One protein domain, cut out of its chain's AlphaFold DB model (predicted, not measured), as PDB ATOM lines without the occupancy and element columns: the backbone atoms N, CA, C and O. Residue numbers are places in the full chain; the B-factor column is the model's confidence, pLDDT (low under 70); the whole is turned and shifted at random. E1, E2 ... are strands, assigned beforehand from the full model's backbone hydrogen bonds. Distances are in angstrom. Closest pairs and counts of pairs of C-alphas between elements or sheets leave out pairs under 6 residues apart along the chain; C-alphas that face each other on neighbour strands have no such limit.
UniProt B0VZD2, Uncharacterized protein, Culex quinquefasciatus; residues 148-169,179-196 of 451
ATOM      1  N   ARG A 148     -35.026  62.101  28.226       56.81
ATOM      2  CA  ARG A 148     -34.345  61.138  29.125       56.81
ATOM      3  C   ARG A 148     -34.884  61.252  30.553       56.81
ATOM      4  O   ARG A 148     -35.096  62.378  31.006       56.81
ATOM      5  N   LEU A 149     -35.002  60.131  31.268       57.22
ATOM      6  CA  LEU A 149     -35.324  60.080  32.700       57.22
ATOM      7  C   LEU A 149     -34.033  60.083  33.534       57.22
ATOM      8  O   LEU A 149     -33.267  59.125  33.467       57.22
ATOM      9  N   ALA A 150     -33.808  61.132  34.327       59.56
ATOM     10  CA  ALA A 150     -32.744  61.166  35.336       59.56
ATOM     11  C   ALA A 150     -33.298  60.898  36.747       59.56
ATOM     12  O   ALA A 150     -34.458  61.190  37.057       59.56
ATOM     13  N   LEU A 151     -32.461  60.325  37.613       64.19
ATOM     14  CA  LEU A 151     -32.797  60.101  39.018       64.19
ATOM     15  C   LEU A 151     -32.614  61.398  39.828       64.19
ATOM     16  O   LEU A 151     -31.729  62.192  39.507       64.19
ATOM     17  N   PRO A 152     -33.422  61.644  40.879       61.31
ATOM     18  CA  PRO A 152     -33.218  62.804  41.738       61.31
ATOM     19  C   PRO A 152     -31.852  62.750  42.453       61.31
ATOM     20  O   PRO A 152     -31.355  61.657  42.745       61.31
ATOM     21  N   PRO A 153     -31.243  63.913  42.750       61.28
ATOM     22  CA  PRO A 153     -29.938  63.974  43.399       61.28
ATOM     23  C   PRO A 153     -29.984  63.382  44.811       61.28
ATOM     24  O   PRO A 153     -31.017  63.423  45.481       61.28
ATOM     25  N   GLY A 154     -28.856  62.835  45.257       69.69
ATOM     26  CA  GLY A 154     -28.757  62.049  46.487       69.69
ATOM     27  C   GLY A 154     -29.366  60.642  46.402       69.69
ATOM     28  O   GLY A 154     -29.575  60.017  47.440       69.69
ATOM     29  N   THR A 155     -29.662  60.120  45.205       75.81
ATOM     30  CA  THR A 155     -30.096  58.723  45.058       75.81
ATOM     31  C   THR A 155     -28.935  57.746  45.217       75.81
ATOM     32  O   THR A 155     -27.897  57.854  44.560       75.81
ATOM     33  N   SER A 156     -29.155  56.740  46.060       81.94
ATOM     34  CA  SER A 156     -28.295  55.572  46.207       81.94
ATOM     35  C   SER A 156     -29.131  54.293  46.263       81.94
ATOM     36  O   SER A 156     -30.273  54.290  46.726       81.94
ATOM     37  N   LEU A 157     -28.570  53.200  45.748       76.62
ATOM     38  CA  LEU A 157     -29.157  51.865  45.804       76.62
ATOM     39  C   LEU A 157     -28.328  50.997  46.748       76.62
ATOM     40  O   LEU A 157     -27.188  50.657  46.440       76.62
ATOM     41  N   THR A 158     -28.916  50.606  47.875       84.44
ATOM     42  CA  THR A 158     -28.304  49.657  48.813       84.44
ATOM     43  C   THR A 158     -28.877  48.266  48.576       84.44
ATOM     44  O   THR A 158     -30.031  48.002  48.907       84.44
ATOM     45  N   ILE A 159     -28.068  47.361  48.025       82.31
ATOM     46  CA  ILE A 159     -28.418  45.945  47.876       82.31
ATOM     47  C   ILE A 159     -27.746  45.183  49.017       82.31
ATOM     48  O   ILE A 159     -26.528  45.038  49.030       82.31
ATOM     49  N   ALA A 160     -28.526  44.702  49.984       85.75
ATOM     50  CA  ALA A 160     -28.024  43.945  51.129       85.75
ATOM     51  C   ALA A 160     -28.476  42.473  51.055       85.75
ATOM     52  O   ALA A 160     -29.466  42.116  51.695       85.75
ATOM     53  N   PRO A 161     -27.795  41.604  50.277       80.50
ATOM     54  CA  PRO A 161     -28.039  40.169  50.332       80.50
ATOM     55  C   PRO A 161     -27.831  39.653  51.759       80.50
ATOM     56  O   PRO A 161     -26.768  39.842  52.357       80.50
ATOM     57  N   THR A 162     -28.860  38.997  52.289       82.12
ATOM     58  CA  THR A 162     -28.860  38.313  53.580       82.12
ATOM     59  C   THR A 162     -28.753  36.808  53.363       82.12
ATOM     60  O   THR A 162     -29.594  36.197  52.706       82.12
ATOM     61  N   ILE A 163     -27.725  36.191  53.938       84.62
ATOM     62  CA  ILE A 163     -27.597  34.734  54.009       84.62
ATOM     63  C   ILE A 163     -27.881  34.327  55.451       84.62
ATOM     64  O   ILE A 163     -27.103  34.646  56.346       84.62
ATOM     65  N   ALA A 164     -29.003  33.642  55.671       80.38
ATOM     66  CA  ALA A 164     -29.348  33.030  56.949       80.38
ATOM     67  C   ALA A 164     -29.051  31.526  56.902       80.38
ATOM     68  O   ALA A 164     -29.446  30.842  55.958       80.38
ATOM     69  N   LEU A 165     -28.360  31.013  57.918       79.75
ATOM     70  CA  LEU A 165     -28.023  29.600  58.072       79.75
ATOM     71  C   LEU A 165     -28.411  29.133  59.486       79.75
ATOM     72  O   LEU A 165     -28.109  29.834  60.455       79.75
ATOM     73  N   PRO A 166     -29.042  27.957  59.644       81.25
ATOM     74  CA  PRO A 166     -29.177  27.333  60.952       81.25
ATOM     75  C   PRO A 166     -27.817  26.768  61.388       81.25
ATOM     76  O   PRO A 166     -27.161  26.057  60.623       81.25
ATOM     77  N   PHE A 167     -27.384  27.069  62.613       74.06
ATOM     78  CA  PHE A 167     -26.100  26.591  63.147       74.06
ATOM     79  C   PHE A 167     -26.118  25.079  63.429       74.06
ATOM     80  O   PHE A 167     -25.101  24.400  63.294       74.06
ATOM     81  N   VAL A 168     -27.290  24.540  63.776       78.44
ATOM     82  CA  VAL A 168     -27.527  23.113  64.030       78.44
ATOM     83  C   VAL A 168     -28.546  22.576  63.025       78.44
ATOM     84  O   VAL A 168     -29.606  23.169  62.831       78.44
ATOM     85  N   ARG A 169     -28.257  21.427  62.403       72.56
ATOM     86  CA  ARG A 169     -29.257  20.662  61.637       72.56
ATOM     87  C   ARG A 169     -30.100  19.845  62.616       72.56
ATOM     88  O   ARG A 169     -29.522  19.107  63.406       72.56
ATOM     89  N   ILE A 179     -27.846  32.048  62.386       82.31
ATOM     90  CA  ILE A 179     -26.801  33.025  62.047       82.31
ATOM     91  C   ILE A 179     -27.146  33.689  60.714       82.31
ATOM     92  O   ILE A 179     -27.385  33.009  59.717       82.31
ATOM     93  N   SER A 180     -27.187  35.021  60.694       82.06
ATOM     94  CA  SER A 180     -27.430  35.818  59.493       82.06
ATOM     95  C   SER A 180     -26.222  36.695  59.166       82.06
ATOM     96  O   SER A 180     -25.628  37.323  60.038       82.06
ATOM     97  N   ILE A 181     -25.854  36.726  57.887       81.50
ATOM     98  CA  ILE A 181     -24.776  37.556  57.348       81.50
ATOM     99  C   ILE A 181     -25.394  38.474  56.295       81.50
ATOM    100  O   ILE A 181     -25.940  37.991  55.302       81.50
ATOM    101  N   SER A 182     -25.312  39.787  56.507       84.19
ATOM    102  CA  SER A 182     -25.688  40.812  55.532       84.19
ATOM    103  C   SER A 182     -24.441  41.505  54.983       84.19
ATOM    104  O   SER A 182     -23.543  41.884  55.732       84.19
ATOM    105  N   LEU A 183     -24.384  41.678  53.663       84.75
ATOM    106  CA  LEU A 183     -23.284  42.363  52.975       84.75
ATOM    107  C   LEU A 183     -23.841  43.554  52.177       84.75
ATOM    108  O   LEU A 183     -24.122  43.400  50.991       84.75
ATOM    109  N   PRO A 184     -24.075  44.723  52.808       86.50
ATOM    110  CA  PRO A 184     -24.671  45.876  52.136       86.50
ATOM    111  C   PRO A 184     -23.734  46.461  51.071       86.50
ATOM    112  O   PRO A 184     -22.711  47.065  51.385       86.50
ATOM    113  N   VAL A 185     -24.119  46.322  49.803       79.94
ATOM    114  CA  VAL A 185     -23.466  46.958  48.653       79.94
ATOM    115  C   VAL A 185     -24.205  48.254  48.331       79.94
ATOM    116  O   VAL A 185     -25.330  48.229  47.832       79.94
ATOM    117  N   THR A 186     -23.580  49.390  48.633       79.75
ATOM    118  CA  THR A 186     -24.117  50.738  48.392       79.75
ATOM    119  C   THR A 186     -23.623  51.301  47.059       79.75
ATOM    120  O   THR A 186     -22.421  51.504  46.880       79.75
ATOM    121  N   ILE A 187     -24.540  51.593  46.137       74.25
ATOM    122  CA  ILE A 187     -24.259  52.212  44.837       74.25
ATOM    123  C   ILE A 187     -24.794  53.649  44.857       74.25
ATOM    124  O   ILE A 187     -25.989  53.877  44.675       74.25
ATOM    125  N   ASP A 188     -23.914  54.626  45.077       74.69
ATOM    126  CA  ASP A 188     -24.263  56.052  45.090       74.69
ATOM    127  C   ASP A 188     -24.362  56.605  43.658       74.69
ATOM    128  O   ASP A 188     -23.391  57.142  43.121       74.69
ATOM    129  N   PHE A 189     -25.538  56.497  43.031       66.31
ATOM    130  CA  PHE A 189     -25.777  56.990  41.665       66.31
ATOM    131  C   PHE A 189     -25.438  58.476  41.490       66.31
ATOM    132  O   PHE A 189     -24.959  58.872  40.428       66.31
ATOM    133  N   ASP A 190     -25.628  59.277  42.540       64.75
ATOM    134  CA  ASP A 190     -25.282  60.700  42.563       64.75
ATOM    135  C   ASP A 190     -23.766  60.943  42.433       64.75
ATOM    136  O   ASP A 190     -23.327  61.762  41.629       64.75
ATOM    137  N   LYS A 191     -22.941  60.159  43.145       67.00
ATOM    138  CA  LYS A 191     -21.466  60.228  43.061       67.00
ATOM    139  C   LYS A 191     -20.919  59.617  41.771       67.00
ATOM    140  O   LYS A 191     -19.815  59.951  41.355       67.00
ATOM    141  N   LEU A 192     -21.690  58.732  41.141       59.25
ATOM    142  CA  LEU A 192     -21.417  58.182  39.812       59.25
ATOM    143  C   LEU A 192     -21.894  59.113  38.676       59.25
ATOM    144  O   LEU A 192     -21.716  58.788  37.507       59.25
ATOM    145  N   GLY A 193     -22.511  60.260  38.988       59.97
ATOM    146  CA  GLY A 193     -23.000  61.218  37.993       59.97
ATOM    147  C   GLY A 193     -24.238  60.762  37.211       59.97
ATOM    148  O   GLY A 193     -24.635  61.435  36.261       59.97
ATOM    149  N   LEU A 194     -24.892  59.659  37.601       58.31
ATOM    150  CA  LEU A 194     -26.096  59.163  36.915       58.31
ATOM    151  C   LEU A 194     -27.320  60.080  37.109       58.31
ATOM    152  O   LEU A 194     -28.294  59.968  36.362       58.31
ATOM    153  N   THR A 195     -27.265  60.978  38.094       61.03
ATOM    154  CA  THR A 195     -28.278  61.999  38.403       61.03
ATOM    155  C   THR A 195     -28.117  63.286  37.585       61.03
ATOM    156  O   THR A 195     -29.013  64.134  37.613       61.03
ATOM    157  N   ASP A 196     -27.010  63.463  36.850       59.84
ATOM    158  CA  ASP A 196     -26.773  64.695  36.095       59.84
ATOM    159  C   ASP A 196     -27.493  64.724  34.734       59.84
ATOM    160  O   ASP A 196     -27.679  63.724  34.041       59.84
TER     161      ASP A 196
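What this domain is: This is residues 148 to 169 and 179 to 196 of the 451 residues of an uncharacterized protein of Culex quinquefasciatus (UniProt B0VZD2). With little regular structure, the printed part is a thin rod: E1 runs on into E2, and E3 comes back beside E2 and runs on into E4 beside E1. The 40 printed residues include four named strands, E1 to E4, holding 15 residues, and no named helix. The class is all strand, in two antiparallel sheets, E1 - E4 and E2 - E3. It is extended, with a radius of gyration of the C-alphas of 16.0 A and spans of 52 by 17 by 11 A.

How they stand to each other: E1, residues 157 to 159, is antiparallel to E4, residues 185 to 187, at 163 degrees; N 157 and O 187, 2.9 A, are within hydrogen-bond range. E1 runs on at 18 degrees into E2, residues 162 to 166. E2 is antiparallel to E3, residues 179 to 182, at 170 degrees; N 163 and O 181, 2.9 A, are within range. E1 and E3 are apart.

Where its parts are: E1, 6.3 A long, begins at C-alpha 157 (-29.157, 51.865, 45.804). E2 spans 13.2 A and E3 10.2 A. E4, 6.5 A, ends at C-alpha 187 (-24.259, 52.212, 44.837).

The domain as a whole: The farthest C-alphas, Arg 148 and Arg 169, are 52.2 A apart. Residues 170 to 178 are cut out, leaving 12.6 A between C-alphas 169 and 179. Links E1 to E2 and E3 to E4 are tight. Confidence is under 70 in residues 148 to 154 and 189 to 196.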